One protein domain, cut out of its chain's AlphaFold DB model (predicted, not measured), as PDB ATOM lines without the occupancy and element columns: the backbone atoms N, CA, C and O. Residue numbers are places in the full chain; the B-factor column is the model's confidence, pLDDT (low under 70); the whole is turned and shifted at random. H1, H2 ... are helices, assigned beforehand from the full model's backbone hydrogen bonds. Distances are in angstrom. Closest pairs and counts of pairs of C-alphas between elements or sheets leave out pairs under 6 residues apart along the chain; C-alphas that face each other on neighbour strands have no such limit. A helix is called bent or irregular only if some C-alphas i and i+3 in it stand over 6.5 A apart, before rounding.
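What this domain is: This is residues 140 to 263 of the 311 residues of an uncharacterized protein of Albugo candida (UniProt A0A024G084). A long helix, H1, makes much of the longest axis of an all-helical body, with H6 crossing it on one side and H7 crossing it on the opposite side. H7, H2, H4 and H5 form a ring of contacts near the last residues of H1, and H3 packs on H2 at the far end. The 124 printed residues include seven named helices, H1 to H7 in chain order, and no named strand; the class is all helix, with 87 residues in helices. The whole is compact, with a radius of gyration of the C-alphas of 14.1 A, and spans 43 by 29 by 27 A.

How they stand to each other: H1, residues 140 to 161, is the hub, touching four other helices. H2, residues 165 to 172, is close to H1 but not clearly touching. H3, residues 178 to 187, touches H2 at a steep tilt of 42 degrees, opposite ways, a helical hairpin; their closest C-alphas, Thr 166 and Glu 185, are 5.8 A apart. H4, residues 193 to 200, touches residues 158 to 161 of H1 alone, with the C-alphas of Asn 161 and Gly 193 closest at 4.0 A. H5, residues 208 to 217, touches H4 at a steep tilt of 67 degrees, closest at C-alphas 198 and 214, 6.0 A apart. H6, residues 220 to 236, touches residues 150 to 160 of H1 alone, about perpendicular at 74 degrees; the closest C-alphas, Ala 154 and Leu 230, are 5.0 A apart. H6 is irregular, with C-alphas 225 and 228 7.7 A apart and a kink of 61 degrees near residue 227. H7, residues 241 to 252, is about perpendicular to H1 at 89 degrees and touches its residues 149 to 156 alone, closest at C-alphas 152 and 247, 5.0 A apart. H7 also touches H2, closest at C-alphas 171 and 245, 4.7 A apart, and H5, closest at C-alphas 209 and 252, 5.2 A apart. H6 and H7 are apart. Every O i to N i+4 pair is within hydrogen-bond range in H2, H3, H4, H5 and H7; in H1 16 of 18 are, in H6 7 of 13.

Where its parts are: H1 begins at C-alpha 140 (88.473, 74.314, 106.243) and is 31.8 A long. H6 measures 23.4 A and H7 16.5 A, ending at C-alpha 252 (89.342, 97.478, 113.838). H5 measures 14.3 A and H3 14.1 A, with C-alpha 187 at (105.164, 114.958, 107.571).

The domain as a whole: The C-alphas of Glu 140 and Ala 187, the two farthest apart, are 44.0 A apart. The printed part has no cut, and no link between helices is long. Mean pLDDT of the printed part is 74.1; it is under 70 in residues 201 to 210, 218 to 224, 227 and 254 to 260.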
ATOM      1  N   GLU A 140      87.478  73.355 106.734       72.94
ATOM      2  CA  GLU A 140      88.473  74.314 106.243       72.94
ATOM      3  C   GLU A 140      88.241  75.733 106.766       72.94
ATOM      4  O   GLU A 140      89.188  76.458 107.044       72.94
ATOM      5  N   GLU A 141      86.982  76.107 106.977       74.38
ATOM      6  CA  GLU A 141      86.598  77.426 107.486       74.38
ATOM      7  C   GLU A 141      87.080  77.667 108.923       74.38
ATOM      8  O   GLU A 141      87.514  78.765 109.271       74.38
ATOM      9  N   LYS A 142      87.097  76.617 109.754       74.38
ATOM     10  CA  LYS A 142      87.624  76.707 111.123       74.38
ATOM     11  C   LYS A 142      89.137  76.892 111.108       74.38
ATOM     12  O   LYS A 142      89.652  77.728 111.843       74.38
ATOM     13  N   TYR A 143      89.843  76.142 110.259       72.88
ATOM     14  CA  TYR A 143      91.287  76.310 110.090       72.88
ATOM     15  C   TYR A 143      91.622  77.702 109.541       72.88
ATOM     16  O   TYR A 143      92.516  78.366 110.063       72.88
ATOM     17  N   ALA A 144      90.854  78.171 108.554       78.88
ATOM     18  CA  ALA A 144      90.990  79.502 107.979       78.88
ATOM     19  C   ALA A 144      90.865  80.593 109.048       78.88
ATOM     20  O   ALA A 144      91.707  81.483 109.096       78.88
ATOM     21  N   LYS A 145      89.887  80.493 109.959       78.81
ATOM     22  CA  LYS A 145      89.712  81.458 111.057       78.81
ATOM     23  C   LYS A 145      90.955  81.565 111.950       78.81
ATOM     24  O   LYS A 145      91.441  82.673 112.176       78.81
ATOM     25  N   TYR A 146      91.496  80.440 112.421       76.81
ATOM     26  CA  TYR A 146      92.684  80.445 113.287       76.81
ATOM     27  C   TYR A 146      93.945  80.893 112.548       76.81
ATOM     28  O   TYR A 146      94.731  81.672 113.085       76.81
ATOM     29  N   PHE A 147      94.109  80.451 111.299       79.75
ATOM     30  CA  PHE A 147      95.220  80.884 110.464       79.75
ATOM     31  C   PHE A 147      95.172  82.393 110.217       79.75
ATOM     32  O   PHE A 147      96.171  83.069 110.435       79.75
ATOM     33  N   ASN A 148      94.011  82.936 109.838       84.12
ATOM     34  CA  ASN A 148      93.808  84.367 109.622       84.12
ATOM     35  C   ASN A 148      94.130  85.178 110.878       84.12
ATOM     36  O   ASN A 148      94.864  86.160 110.814       84.12
ATOM     37  N   GLN A 149      93.630  84.738 112.032       79.88
ATOM     38  CA  GLN A 149      93.905  85.381 113.311       79.88
ATOM     39  C   GLN A 149      95.405  85.373 113.645       79.88
ATOM     40  O   GLN A 149      95.971  86.420 113.960       79.88
ATOM     41  N   GLY A 150      96.062  84.214 113.546       78.94
ATOM     42  CA  GLY A 150      97.500  84.097 113.777       78.94
ATOM     43  C   GLY A 150      98.315  84.948 112.804       78.94
ATOM     44  O   GLY A 150      99.245  85.637 113.218       78.94
ATOM     45  N   TYR A 151      97.939  84.945 111.523       83.12
ATOM     46  CA  TYR A 151      98.596  85.719 110.474       83.12
ATOM     47  C   TYR A 151      98.494  87.219 110.753       83.12
ATOM     48  O   TYR A 151      99.502  87.915 110.700       83.12
ATOM     49  N   CYS A 152      97.322  87.716 111.153       83.25
ATOM     50  CA  CYS A 152      97.164  89.127 111.485       83.25
ATOM     51  C   CYS A 152      97.898  89.526 112.758       83.25
ATOM     52  O   CYS A 152      98.479  90.604 112.799       83.25
ATOM     53  N   TYR A 153      97.956  88.665 113.776       79.50
ATOM     54  CA  TYR A 153      98.807  88.921 114.938       79.50
ATOM     55  C   TYR A 153     100.295  88.965 114.578       79.50
ATOM     56  O   TYR A 153     101.021  89.817 115.091       79.50
ATOM     57  N   ALA A 154     100.744  88.095 113.671       78.75
ATOM     58  CA  ALA A 154     102.099  88.124 113.135       78.75
ATOM     59  C   ALA A 154     102.370  89.418 112.344       78.75
ATOM     60  O   ALA A 154     103.364  90.097 112.606       78.75
ATOM     61  N   GLU A 155     101.478  89.802 111.425       80.19
ATOM     62  CA  GLU A 155     101.570  91.075 110.696       80.19
ATOM     63  C   GLU A 155     101.518  92.282 111.636       80.19
ATOM     64  O   GLU A 155     102.214  93.264 111.396       80.19
ATOM     65  N   GLY A 156     100.766  92.195 112.736       77.44
ATOM     66  CA  GLY A 156     100.687  93.220 113.771       77.44
ATOM     67  C   GLY A 156     102.061  93.638 114.293       77.44
ATOM     68  O   GLY A 156     102.295  94.822 114.491       77.44
ATOM     69  N   VAL A 157     103.019  92.714 114.423       77.12
ATOM     70  CA  VAL A 157     104.396  93.058 114.832       77.12
ATOM     71  C   VAL A 157     105.054  94.015 113.837       77.12
ATOM     72  O   VAL A 157     105.651  95.005 114.259       77.12
ATOM     73  N   TYR A 158     104.906  93.755 112.535       78.88
ATOM     74  CA  TYR A 158     105.414  94.633 111.478       78.88
ATOM     75  C   TYR A 158     104.631  95.950 111.441       78.88
ATOM     76  O   TYR A 158     105.226  97.021 111.458       78.88
ATOM     77  N   LEU A 159     103.295  95.893 111.470       78.94
ATOM     78  CA  LEU A 159     102.435  97.080 111.432       78.94
ATOM     79  C   LEU A 159     102.701  98.028 112.613       78.94
ATOM     80  O   LEU A 159     102.711  99.244 112.440       78.94
ATOM     81  N   CYS A 160     102.968  97.491 113.802       78.56
ATOM     82  CA  CYS A 160     103.207  98.285 115.000       78.56
ATOM     83  C   CYS A 160     104.611  98.900 115.071       78.56
ATOM     84  O   CYS A 160     104.743  99.967 115.672       78.56
ATOM     85  N   ASN A 161     105.635  98.262 114.487       78.50
ATOM     86  CA  ASN A 161     107.039  98.646 114.701       78.50
ATOM     87  C   ASN A 161     107.788  99.088 113.435       78.50
ATOM     88  O   ASN A 161     108.625  99.976 113.530       78.50
ATOM     89  N   ASP A 162     107.477  98.507 112.274       80.19
ATOM     90  CA  ASP A 162     108.307  98.612 111.063       80.19
ATOM     91  C   ASP A 162     107.564  99.201 109.848       80.19
ATOM     92  O   ASP A 162     108.194  99.656 108.894       80.19
ATOM     93  N   ALA A 163     106.227  99.200 109.853       78.69
ATOM     94  CA  ALA A 163     105.437  99.687 108.724       78.69
ATOM     95  C   ALA A 163     105.562 101.202 108.537       78.69
ATOM     96  O   ALA A 163     105.533 101.976 109.495       78.69
ATOM     97  N   LYS A 164     105.634 101.647 107.284       80.31
ATOM     98  CA  LYS A 164     105.659 103.081 106.969       80.31
ATOM     99  C   LYS A 164     104.289 103.714 107.197       80.31
ATOM    100  O   LYS A 164     103.255 103.079 106.982       80.31
ATOM    101  N   ALA A 165     104.270 105.004 107.540       71.44
ATOM    102  CA  ALA A 165     103.029 105.758 107.714       71.44
ATOM    103  C   ALA A 165     102.115 105.696 106.472       71.44
ATOM    104  O   ALA A 165     100.901 105.580 106.612       71.44
ATOM    105  N   THR A 166     102.683 105.696 105.262       72.62
ATOM    106  CA  THR A 166     101.932 105.563 104.001       72.62
ATOM    107  C   THR A 166     101.323 104.187 103.787       72.62
ATOM    108  O   THR A 166     100.179 104.099 103.343       72.62
ATOM    109  N   GLU A 167     102.048 103.118 104.127       74.25
ATOM    110  CA  GLU A 167     101.547 101.739 104.058       74.25
ATOM    111  C   GLU A 167     100.368 101.548 105.016       74.25
ATOM    112  O   GLU A 167      99.329 101.016 104.628       74.25
ATOM    113  N   LEU A 168     100.492 102.066 106.242       73.62
ATOM    114  CA  LEU A 168      99.417 102.055 107.233       73.62
ATOM    115  C   LEU A 168      98.208 102.851 106.737       73.62
ATOM    116  O   LEU A 168      97.089 102.348 106.738       73.62
ATOM    117  N   LEU A 169      98.417 104.074 106.254       72.00
ATOM    118  CA  LEU A 169      97.333 104.944 105.807       72.00
ATOM    119  C   LEU A 169      96.553 104.348 104.625       72.00
ATOM    120  O   LEU A 169      95.328 104.430 104.606       72.00
ATOM    121  N   GLN A 170      97.243 103.701 103.682       74.25
ATOM    122  CA  GLN A 170      96.608 102.983 102.572       74.25
ATOM    123  C   GLN A 170      95.878 101.714 103.032       74.25
ATOM    124  O   GLN A 170      94.849 101.367 102.457       74.25
ATOM    125  N   ALA A 171      96.371 101.029 104.067       72.44
ATOM    126  CA  ALA A 171      95.710  99.849 104.619       72.44
ATOM    127  C   ALA A 171      94.445 100.201 105.432       72.44
ATOM    128  O   ALA A 171      93.449  99.486 105.344       72.44
ATOM    129  N   TYR A 172      94.455 101.315 106.177       71.00
ATOM    130  CA  TYR A 172      93.299 101.817 106.941       71.00
ATOM    131  C   TYR A 172      92.291 102.584 106.079       71.00
ATOM    132  O   TYR A 172      91.093 102.539 106.348       71.00
ATOM    133  N   ASN A 173      92.753 103.280 105.040       75.38
ATOM    134  CA  ASN A 173      91.902 104.007 104.109       75.38
ATOM    135  C   ASN A 173      92.358 103.774 102.657       75.38
ATOM    136  O   ASN A 173      93.061 104.609 102.080       75.38
ATOM    137  N   PRO A 174      91.932 102.665 102.029       70.31
ATOM    138  CA  PRO A 174      92.339 102.327 100.664       70.31
ATOM    139  C   PRO A 174      91.826 103.309  99.600       70.31
ATOM    140  O   PRO A 174      92.297 103.273  98.466       70.31
ATOM    141  N   GLN A 175      90.885 104.198  99.944       73.38
ATOM    142  CA  GLN A 175      90.360 105.241  99.054       73.38
ATOM    143  C   GLN A 175      91.038 106.603  99.252       73.38
ATOM    144  O   GLN A 175      90.597 107.604  98.683       73.38
ATOM    145  N   ILE A 176      92.088 106.680 100.074       72.69
ATOM    146  CA  ILE A 176      92.735 107.956 100.350       72.69
ATOM    147  C   ILE A 176      93.416 108.520  99.099       72.69
ATOM    148  O   ILE A 176      94.084 107.810  98.349       72.69
ATOM    149  N   SER A 177      93.247 109.826  98.871       75.94
ATOM    150  CA  SER A 177      93.885 110.502  97.741       75.94
ATOM    151  C   SER A 177      95.415 110.383  97.837       75.94
ATOM    152  O   SER A 177      95.969 110.619  98.918       75.94
ATOM    153  N   PRO A 178      96.122 110.108  96.723       75.12
ATOM    154  CA  PRO A 178      97.584 110.050  96.702       75.12
ATOM    155  C   PRO A 178      98.230 111.361  97.169       75.12
ATOM    156  O   PRO A 178      99.309 111.343  97.751       75.12
ATOM    157  N   MET A 179      97.546 112.498  97.003       74.44
ATOM    158  CA  MET A 179      98.009 113.793  97.510       74.44
ATOM    159  C   MET A 179      98.078 113.825  99.044       74.44
ATOM    160  O   MET A 179      99.048 114.326  99.609       74.44
ATOM    161  N   ILE A 180      97.075 113.258  99.720       70.50
ATOM    162  CA  ILE A 180      97.029 113.181 101.185       70.50
ATOM    163  C   ILE A 180      98.042 112.145 101.679       70.50
ATOM    164  O   ILE A 180      98.745 112.405 102.650       70.50
ATOM    165  N   ALA A 181      98.171 111.009 100.986       73.50
ATOM    166  CA  ALA A 181      99.176 110.002 101.316       73.50
ATOM    167  C   ALA A 181     100.604 110.573 101.263       73.50
ATOM    168  O   ALA A 181     101.351 110.408 102.222       73.50
ATOM    169  N   ASN A 182     100.945 111.322 100.209       75.56
ATOM    170  CA  ASN A 182     102.263 111.946 100.061       75.56
ATOM    171  C   ASN A 182     102.506 113.062 101.091       75.56
ATOM    172  O   ASN A 182     103.621 113.220 101.584       75.56
ATOM    173  N   ALA A 183     101.471 113.831 101.443       73.44
ATOM    174  CA  ALA A 183     101.572 114.851 102.487       73.44
ATOM    175  C   ALA A 183     101.842 114.228 103.867       73.44
ATOM    176  O   ALA A 183     102.670 114.731 104.626       73.44
ATOM    177  N   VAL A 184     101.182 113.107 104.173       71.06
ATOM    178  CA  VAL A 184     101.421 112.334 105.398       71.06
ATOM    179  C   VAL A 184     102.807 111.685 105.376       71.06
ATOM    180  O   VAL A 184     103.480 111.694 106.400       71.06
ATOM    181  N   GLU A 185     103.272 111.192 104.224       73.12
ATOM    182  CA  GLU A 185     104.634 110.664 104.070       73.12
ATOM    183  C   GLU A 185     105.695 111.713 104.382       73.12
ATOM    184  O   GLU A 185     106.615 111.444 105.143       73.12
ATOM    185  N   GLY A 186     105.553 112.923 103.832       71.50
ATOM    186  CA  GLY A 186     106.489 114.013 104.091       71.50
ATOM    187  C   GLY A 186     106.502 114.428 105.564       71.50
ATOM    188  O   GLY A 186     107.573 114.606 106.143       71.50
ATOM    189  N   ALA A 187     105.321 114.526 106.182       70.88
ATOM    190  CA  ALA A 187     105.164 114.958 107.571       70.88
ATOM    191  C   ALA A 187     105.572 113.900 108.614       70.88
ATOM    192  O   ALA A 187     105.909 114.262 109.738       70.88
ATOM    193  N   LEU A 188     105.527 112.613 108.259       75.56
ATOM    194  CA  LEU A 188     105.829 111.478 109.143       75.56
ATOM    195  C   LEU A 188     106.970 110.608 108.592       75.56
ATOM    196  O   LEU A 188     107.039 109.416 108.882       75.56
ATOM    197  N   SER A 189     107.861 111.190 107.789       73.00
ATOM    198  CA  SER A 189     108.947 110.468 107.106       73.00
ATOM    199  C   SER A 189     109.940 109.804 108.065       73.00
ATOM    200  O   SER A 189     110.561 108.803 107.711       73.00
ATOM    201  N   ASP A 190     110.062 110.325 109.287       76.06
ATOM    202  CA  ASP A 190     110.900 109.797 110.365       76.06
ATOM    203  C   ASP A 190     110.134 108.888 111.345       76.06
ATOM    204  O   ASP A 190     110.717 108.355 112.292       76.06
ATOM    205  N   VAL A 191     108.828 108.698 111.132       75.06
ATOM    206  CA  VAL A 191     107.956 107.902 111.994       75.06
ATOM    207  C   VAL A 191     107.723 106.532 111.377       75.06
ATOM    208  O   VAL A 191     107.157 106.394 110.293       75.06
ATOM    209  N   VAL A 192     108.121 105.502 112.118       77.31
ATOM    210  CA  VAL A 192     107.975 104.103 111.713       77.31
ATOM    211  C   VAL A 192     107.044 103.384 112.681       77.31
ATOM    212  O   VAL A 192     107.078 103.611 113.894       77.31
ATOM    213  N   GLY A 193     106.198 102.527 112.119       74.88
ATOM    214  CA  GLY A 193     105.238 101.717 112.839       74.88
ATOM    215  C   GLY A 193     104.076 102.520 113.411       74.88
ATOM    216  O   GLY A 193     104.126 103.736 113.622       74.88
ATOM    217  N   LEU A 194     102.995 101.808 113.713       76.12
ATOM    218  CA  LEU A 194     101.831 102.413 114.332       76.12
ATOM    219  C   LEU A 194     102.168 103.001 115.710       76.12
ATOM    220  O   LEU A 194     101.656 104.061 116.036       76.12
ATOM    221  N   ASN A 195     103.090 102.407 116.479       77.25
ATOM    222  CA  ASN A 195     103.529 102.965 117.764       77.25
ATOM    223  C   ASN A 195     104.093 104.389 117.621       77.25
ATOM    224  O   ASN A 195     103.766 105.268 118.422       77.25
ATOM    225  N   GLY A 196     104.889 104.638 116.577       75.50
ATOM    226  CA  GLY A 196     105.400 105.971 116.275       75.50
ATOM    227  C   GLY A 196     104.289 106.933 115.852       75.50
ATOM    228  O   GLY A 196     104.242 108.073 116.320       75.50
ATOM    229  N   VAL A 197     103.357 106.466 115.013       76.00
ATOM    230  CA  VAL A 197     102.205 107.260 114.552       76.00
ATOM    231  C   VAL A 197     101.307 107.643 115.730       76.00
ATOM    232  O   VAL A 197     100.934 108.804 115.865       76.00
ATOM    233  N   CYS A 198     101.015 106.709 116.632       77.38
ATOM    234  CA  CYS A 198     100.183 106.947 117.810       77.38
ATOM    235  C   CYS A 198     100.824 107.921 118.805       77.38
ATOM    236  O   CYS A 198     100.109 108.654 119.483       77.38
ATOM    237  N   ALA A 199     102.158 107.951 118.882       78.00
ATOM    238  CA  ALA A 199     102.890 108.850 119.768       78.00
ATOM    239  C   ALA A 199     102.979 110.294 119.246       78.00
ATOM    240  O   ALA A 199     103.121 111.217 120.046       78.00
ATOM    241  N   ARG A 200     102.928 110.506 117.922       71.69
ATOM    242  CA  ARG A 200     103.194 111.819 117.297       71.69
ATOM    243  C   ARG A 200     102.023 112.424 116.526       71.69
ATOM    244  O   ARG A 200     101.997 113.635 116.337       71.69
ATOM    245  N   ALA A 201     101.062 111.623 116.076       68.69
ATOM    246  CA  ALA A 201      99.988 112.067 115.193       68.69
ATOM    247  C   ALA A 201      98.619 112.012 115.884       68.69
ATOM    248  O   ALA A 201      97.753 111.203 115.546       68.69
ATOM    249  N   GLU A 202      98.397 112.933 116.824       67.12
ATOM    250  CA  GLU A 202      97.154 113.039 117.606       67.12
ATOM    251  C   GLU A 202      95.898 113.257 116.731       67.12
ATOM    252  O   GLU A 202      94.783 112.898 117.097       67.12
ATOM    253  N   ILE A 203      96.068 113.814 115.528       62.00
ATOM    254  CA  ILE A 203      94.987 113.984 114.546       62.00
ATOM    255  C   ILE A 203      94.578 112.636 113.932       62.00
ATOM    256  O   ILE A 203      93.391 112.397 113.716       62.00
ATOM    257  N   LEU A 204      95.535 111.735 113.685       65.00
ATOM    258  CA  LEU A 204      95.259 110.406 113.132       65.00
ATOM    259  C   LEU A 204      94.640 109.488 114.189       65.00
ATOM    260  O   LEU A 204      93.723 108.734 113.877       65.00
ATOM    261  N   THR A 205      95.042 109.610 115.457       65.62
ATOM    262  CA  THR A 205      94.454 108.842 116.569       65.62
ATOM    263  C   THR A 205      93.022 109.260 116.926       65.62
ATOM    264  O   THR A 205      92.340 108.538 117.652       65.62
ATOM    265  N   ARG A 206      92.504 110.371 116.376       68.56
ATOM    266  CA  ARG A 206      91.067 110.704 116.436       68.56
ATOM    267  C   ARG A 206      90.212 109.813 115.539       68.56
ATOM    268  O   ARG A 206      89.006 109.719 115.760       68.56
ATOM    269  N   MET A 207      90.806 109.138 114.553       67.69
ATOM    270  CA  MET A 207      90.102 108.132 113.763       67.69
ATOM    271  C   MET A 207      89.895 106.871 114.624       67.69
ATOM    272  O   MET A 207      90.878 106.294 115.097       67.69
ATOM    273  N   PRO A 208      88.651 106.387 114.815       69.06
ATOM    274  CA  PRO A 208      88.361 105.255 115.707       69.06
ATOM    275  C   PRO A 208      89.154 103.983 115.373       69.06
ATOM    276  O   PRO A 208      89.552 103.230 116.264       69.06
ATOM    277  N   GLN A 209      89.412 103.765 114.082       66.19
ATOM    278  CA  GLN A 209      90.145 102.612 113.565       66.19
ATOM    279  C   GLN A 209      91.637 102.677 113.922       66.19
ATOM    280  O   GLN A 209      92.208 101.672 114.335       66.19
ATOM    281  N   VAL A 210      92.241 103.869 113.840       67.19
ATOM    282  CA  VAL A 210      93.646 104.105 114.202       67.19
ATOM    283  C   VAL A 210      93.821 104.005 115.714       67.19
ATOM    284  O   VAL A 210      94.737 103.334 116.169       67.19
ATOM    285  N   LYS A 211      92.900 104.573 116.504       72.56
ATOM    286  CA  LYS A 211      92.911 104.442 117.969       72.56
ATOM    287  C   LYS A 211      92.862 102.983 118.424       72.56
ATOM    288  O   LYS A 211      93.690 102.557 119.220       72.56
ATOM    289  N   THR A 212      91.926 102.207 117.877       70.44
ATOM    290  CA  THR A 212      91.799 100.773 118.188       70.44
ATOM    291  C   THR A 212      93.083 100.021 117.848       70.44
ATOM    292  O   THR A 212      93.518  99.147 118.592       70.44
ATOM    293  N   ALA A 213      93.727 100.384 116.745       70.69
ATOM    294  CA  ALA A 213      94.981  99.785 116.342       70.69
ATOM    295  C   ALA A 213      96.160 100.184 117.253       70.69
ATOM    296  O   ALA A 213      96.969  99.323 117.595       70.69
ATOM    297  N   CYS A 214      96.218 101.435 117.726       76.00
ATOM    298  CA  CYS A 214      97.174 101.872 118.751       76.00
ATOM    299  C   CYS A 214      97.046 101.036 120.032       76.00
ATOM    300  O   CYS A 214      98.048 100.565 120.573       76.00
ATOM    301  N   ASP A 215      95.811 100.801 120.484       75.81
ATOM    302  CA  ASP A 215      95.524 100.017 121.689       75.81
ATOM    303  C   ASP A 215      95.962  98.549 121.534       75.81
ATOM    304  O   ASP A 215      96.464  97.935 122.478       75.81
ATOM    305  N   VAL A 216      95.815  97.985 120.329       72.81
ATOM    306  CA  VAL A 216      96.290  96.635 119.987       72.81
ATOM    307  C   VAL A 216      97.821  96.575 119.956       72.81
ATOM    308  O   VAL A 216      98.402  95.622 120.474       72.81
ATOM    309  N   CYS A 217      98.493  97.594 119.412       75.00
ATOM    310  CA  CYS A 217      99.955  97.668 119.413       75.00
ATOM    311  C   CYS A 217     100.546  97.797 120.823       75.00
ATOM    312  O   CYS A 217     101.600  97.223 121.103       75.00
ATOM    313  N   GLY A 218      99.827  98.430 121.755       67.50
ATOM    314  CA  GLY A 218     100.169  98.423 123.183       67.50
ATOM    315  C   GLY A 218     100.159  97.026 123.824       67.50
ATOM    316  O   GLY A 218     100.795  96.811 124.856       67.50
ATOM    317  N   GLN A 219      99.500  96.045 123.195       66.69
ATOM    318  CA  GLN A 219      99.423  94.648 123.643       66.69
ATOM    319  C   GLN A 219     100.417  93.723 122.913       66.69
ATOM    320  O   GLN A 219     100.304  92.498 122.997       66.69
ATOM    321  N   ALA A 220     101.438  94.287 122.250       59.47
ATOM    322  CA  ALA A 220     102.366  93.571 121.368       59.47
ATOM    323  C   ALA A 220     103.076  92.347 121.973       59.47
ATOM    324  O   ALA A 220     103.479  91.443 121.242       59.47
ATOM    325  N   LYS A 221     103.183  92.253 123.307       58.25
ATOM    326  CA  LYS A 221     103.720  91.060 123.987       58.25
ATOM    327  C   LYS A 221     102.944  89.779 123.654       58.25
ATOM    328  O   LYS A 221     103.542  88.707 123.664       58.25
ATOM    329  N   MET A 222     101.656  89.871 123.309       60.44
ATOM    330  CA  MET A 222     100.863  88.711 122.881       60.44
ATOM    331  C   MET A 222     101.268  88.173 121.500       60.44
ATOM    332  O   MET A 222     100.988  87.015 121.193       60.44
ATOM    333  N   PHE A 223     101.962  88.967 120.680       65.19
ATOM    334  CA  PHE A 223     102.299  88.601 119.301       65.19
ATOM    335  C   PHE A 223     103.636  87.865 119.168       65.19
ATOM    336  O   PHE A 223     103.875  87.200 118.161       65.19
ATOM    337  N   ALA A 224     104.483  87.895 120.204       66.00
ATOM    338  CA  ALA A 224     105.789  87.228 120.208       66.00
ATOM    339  C   ALA A 224     105.698  85.711 119.937       66.00
ATOM    340  O   ALA A 224     106.613  85.120 119.355       66.00
ATOM    341  N   LYS A 225     104.567  85.086 120.301       70.12
ATOM    342  CA  LYS A 225     104.322  83.654 120.087       70.12
ATOM    343  C   LYS A 225     104.123  83.262 118.618       70.12
ATOM    344  O   LYS A 225     104.240  82.082 118.314       70.12
ATOM    345  N   TYR A 226     103.853  84.228 117.735       70.56
ATOM    346  CA  TYR A 226     103.653  84.029 116.294       70.56
ATOM    347  C   TYR A 226     104.895  84.394 115.464       70.56
ATOM    348  O   TYR A 226     104.818  84.507 114.244       70.56
ATOM    349  N   SER A 227     106.056  84.583 116.093       69.69
ATOM    350  CA  SER A 227     107.307  84.949 115.409       69.69
ATOM    351  C   SER A 227     107.730  83.945 114.329       69.69
ATOM    352  O   SER A 227     108.132  84.350 113.237       69.69
ATOM    353  N   ASN A 228     107.564  82.642 114.569       71.38
ATOM    354  CA  ASN A 228     107.824  81.638 113.537       71.38
ATOM    355  C   ASN A 228     106.793  81.736 112.403       71.38
ATOM    356  O   ASN A 228     107.163  81.596 111.237       71.38
ATOM    357  N   LEU A 229     105.509  81.986 112.719       74.44
ATOM    358  CA  LEU A 229     104.446  82.187 111.718       74.44
ATOM    359  C   LEU A 229     104.773  83.373 110.821       74.44
ATOM    360  O   LEU A 229     104.657  83.263 109.605       74.44
ATOM    361  N   LEU A 230     105.260  84.463 111.413       72.69
ATOM    362  CA  LEU A 230     105.736  85.636 110.696       72.69
ATOM    363  C   LEU A 230     106.901  85.289 109.762       72.69
ATOM    364  O   LEU A 230     106.900  85.692 108.600       72.69
ATOM    365  N   GLN A 231     107.885  84.522 110.235       78.25
ATOM    366  CA  GLN A 231     109.019  84.102 109.411       78.25
ATOM    367  C   GLN A 231     108.573  83.216 108.239       78.25
ATOM    368  O   GLN A 231     109.002  83.424 107.101       78.25
ATOM    369  N   TRP A 232     107.682  82.257 108.499       80.62
ATOM    370  CA  TRP A 232     107.101  81.413 107.462       80.62
ATOM    371  C   TRP A 232     106.323  82.254 106.446       80.62
ATOM    372  O   TRP A 232     106.603  82.149 105.252       80.62
ATOM    373  N   ALA A 233     105.434  83.137 106.910       80.12
ATOM    374  CA  ALA A 233     104.630  84.017 106.069       80.12
ATOM    375  C   ALA A 233     105.532  84.874 105.179       80.12
ATOM    376  O   ALA A 233     105.455  84.771 103.962       80.12
ATOM    377  N   ASN A 234     106.499  85.590 105.756       79.50
ATOM    378  CA  ASN A 234     107.451  86.402 104.993       79.50
ATOM    379  C   ASN A 234     108.206  85.600 103.913       79.50
ATOM    380  O   ASN A 234     108.542  86.152 102.870       79.50
ATOM    381  N   SER A 235     108.479  84.310 104.147       83.50
ATOM    382  CA  SER A 235     109.230  83.462 103.206       83.50
ATOM    383  C   SER A 235     108.378  82.736 102.156       83.50
ATOM    384  O   SER A 235     108.875  82.441 101.070       83.50
ATOM    385  N   LYS A 236     107.126  82.387 102.475       81.94
ATOM    386  CA  LYS A 236     106.265  81.536 101.636       81.94
ATOM    387  C   LYS A 236     105.025  82.253 101.133       81.94
ATOM    388  O   LYS A 236     104.660  82.036  99.987       81.94
ATOM    389  N   CYS A 237     104.402  83.082 101.962       84.81
ATOM    390  CA  CYS A 237     103.199  83.841 101.639       84.81
ATOM    391  C   CYS A 237     103.365  85.297 102.113       84.81
ATOM    392  O   CYS A 237     102.834  85.671 103.170       84.81
ATOM    393  N   PRO A 238     104.201  86.084 101.403       84.62
ATOM    394  CA  PRO A 238     104.518  87.443 101.806       84.62
ATOM    395  C   PRO A 238     103.268  88.316 101.770       84.62
ATOM    396  O   PRO A 238     102.316  88.043 101.040       84.62
ATOM    397  N   ARG A 239     103.304  89.383 102.564       84.06
ATOM    398  CA  ARG A 239     102.175  90.292 102.761       84.06
ATOM    399  C   ARG A 239     101.777  90.933 101.437       84.06
ATOM    400  O   ARG A 239     102.635  91.409 100.692       84.06
ATOM    401  N   SER A 240     100.479  90.981 101.179       84.31
ATOM    402  CA  SER A 240      99.898  91.661 100.029       84.31
ATOM    403  C   SER A 240      99.060  92.851 100.499       84.31
ATOM    404  O   SER A 240      98.785  93.021 101.689       84.31
ATOM    405  N   LYS A 241      98.630  93.706  99.566       81.25
ATOM    406  CA  LYS A 241      97.687  94.786  99.898       81.25
ATOM    407  C   LYS A 241      96.381  94.225 100.467       81.25
ATOM    408  O   LYS A 241      95.835  94.805 101.398       81.25
ATOM    409  N   THR A 242      95.916  93.091  99.948       82.25
ATOM    410  CA  THR A 242      94.701  92.419 100.412       82.25
ATOM    411  C   THR A 242      94.855  91.918 101.845       82.25
ATOM    412  O   THR A 242      93.994  92.207 102.675       82.25
ATOM    413  N   THR A 243      95.959  91.224 102.167       83.69
ATOM    414  CA  THR A 243      96.169  90.675 103.519       83.69
ATOM    415  C   THR A 243      96.304  91.787 104.549       83.69
ATOM    416  O   THR A 243      95.655  91.721 105.591       83.69
ATOM    417  N   MET A 244      97.030  92.860 104.215       78.62
ATOM    418  CA  MET A 244      97.173  94.029 105.085       78.62
ATOM    419  C   MET A 244      95.836  94.729 105.349       78.62
ATOM    420  O   MET A 244      95.516  95.010 106.504       78.62
ATOM    421  N   VAL A 245      95.020  94.979 104.317       81.12
ATOM    422  CA  VAL A 245      93.679  95.576 104.489       81.12
ATOM    423  C   VAL A 245      92.790  94.669 105.343       81.12
ATOM    424  O   VAL A 245      92.059  95.145 106.217       81.12
ATOM    425  N   TRP A 246      92.861  93.354 105.136       85.69
ATOM    426  CA  TRP A 246      92.091  92.395 105.920       85.69
ATOM    427  C   TRP A 246      92.510  92.406 107.395       85.69
ATOM    428  O   TRP A 246      91.656  92.502 108.276       85.69
ATOM    429  N   CYS A 247      93.813  92.390 107.682       82.12
ATOM    430  CA  CYS A 247      94.330  92.394 109.047       82.12
ATOM    431  C   CYS A 247      94.085  93.712 109.782       82.12
ATOM    432  O   CYS A 247      93.733  93.714 110.963       82.12
ATOM    433  N   VAL A 248      94.145  94.837 109.077       78.75
ATOM    434  CA  VAL A 248      93.705  96.129 109.608       78.75
ATOM    435  C   VAL A 248      92.226  96.093 110.008       78.75
ATOM    436  O   VAL A 248      91.869  96.495 111.120       78.75
ATOM    437  N   ASN A 249      91.361  95.543 109.153       79.12
ATOM    438  CA  ASN A 249      89.941  95.379 109.460       79.12
ATOM    439  C   ASN A 249      89.689  94.382 110.601       79.12
ATOM    440  O   ASN A 249      88.754  94.568 111.383       79.12
ATOM    441  N   PHE A 250      90.509  93.336 110.720       81.00
ATOM    442  CA  PHE A 250      90.478  92.388 111.832       81.00
ATOM    443  C   PHE A 250      90.732  93.096 113.170       81.00
ATOM    444  O   PHE A 250      89.976  92.897 114.126       81.00
ATOM    445  N   PHE A 251      91.733  93.981 113.222       76.88
ATOM    446  CA  PHE A 251      92.022  94.782 114.412       76.88
ATOM    447  C   PHE A 251      90.937  95.821 114.702       76.88
ATOM    448  O   PHE A 251      90.535  95.970 115.856       76.88
ATOM    449  N   ALA A 252      90.403  96.485 113.674       72.81
ATOM    450  CA  ALA A 252      89.342  97.478 113.838       72.81
ATOM    451  C   ALA A 252      88.022  96.872 114.354       72.81
ATOM    452  O   ALA A 252      87.353  97.482 115.184       72.81
ATOM    453  N   LYS A 253      87.647  95.670 113.891       70.81
ATOM    454  CA  LYS A 253      86.390  94.998 114.272       70.81
ATOM    455  C   LYS A 253      86.517  94.032 115.461       70.81
ATOM    456  O   LYS A 253      85.528  93.403 115.823       70.81
ATOM    457  N   ARG A 254      87.700  93.906 116.077       64.06
ATOM    458  CA  ARG A 254      87.992  92.947 117.166       64.06
ATOM    459  C   ARG A 254      87.644  91.487 116.828       64.06
ATOM    460  O   ARG A 254      87.030  90.784 117.624       64.06
ATOM    461  N   GLY A 255      88.126  91.008 115.686       60.25
ATOM    462  CA  GLY A 255      88.439  89.585 115.542       60.25
ATOM    463  C   GLY A 255      87.379  88.627 114.993       60.25
ATOM    464  O   GLY A 255      87.644  87.427 114.988       60.25
ATOM    465  N   ASP A 256      86.240  89.100 114.476       52.66
ATOM    466  CA  ASP A 256      85.278  88.231 113.778       52.66
ATOM    467  C   ASP A 256      85.070  88.679 112.326       52.66
ATOM    468  O   ASP A 256      84.313  89.598 112.017       52.66
ATOM    469  N   GLN A 257      85.809  88.032 111.430       61.03
ATOM    470  CA  GLN A 257      85.663  88.141 109.982       61.03
ATOM    471  C   GLN A 257      85.681  86.701 109.454       61.03
ATOM    472  O   GLN A 257      86.719  86.042 109.480       61.03
ATOM    473  N   SER A 258      84.519  86.182 109.053       55.97
ATOM    474  CA  SER A 258      84.356  84.809 108.549       55.97
ATOM    475  C   SER A 258      84.561  84.699 107.035       55.97
ATOM    476  O   SER A 258      84.252  83.672 106.434       55.97
ATOM    477  N   GLU A 259      85.054  85.756 106.389       64.75
ATOM    478  CA  GLU A 259      85.247  85.759 104.943       64.75
ATOM    479  C   GLU A 259      86.471  84.923 104.565       64.75
ATOM    480  O   GLU A 259      87.585  85.146 105.039       64.75
ATOM    481  N   PHE A 260      86.233  83.917 103.723       66.44
ATOM    482  CA  PHE A 260      87.263  83.033 103.184       66.44
ATOM    483  C   PHE A 260      88.006  83.702 102.020       66.44
ATOM    484  O   PHE A 260      89.235  83.657 101.949       66.44
ATOM    485  N   GLU A 261      87.258  84.353 101.129       70.25
ATOM    486  CA  GLU A 261      87.791  85.121 100.003       70.25
ATOM    487  C   GLU A 261      88.388  86.445 100.488       70.25
ATOM    488  O   GLU A 261      87.895  87.045 101.440       70.25
ATOM    489  N   ASN A 262      89.479  86.886  99.855       75.75
ATOM    490  CA  ASN A 262      90.233  88.090 100.237       75.75
ATOM    491  C   ASN A 262      90.791  88.074 101.676       75.75
ATOM    492  O   ASN A 262      91.120  89.124 102.225       75.75
ATOM    493  N   SER A 263      90.917  86.888 102.282       84.44
ATOM    494  CA  SER A 263      91.563  86.692 103.582       84.44
ATOM    495  C   SER A 263      92.999  86.177 103.430       84.44
ATOM    496  O   SER A 263      93.325  85.582 102.394       84.44
TER     497      SER A 263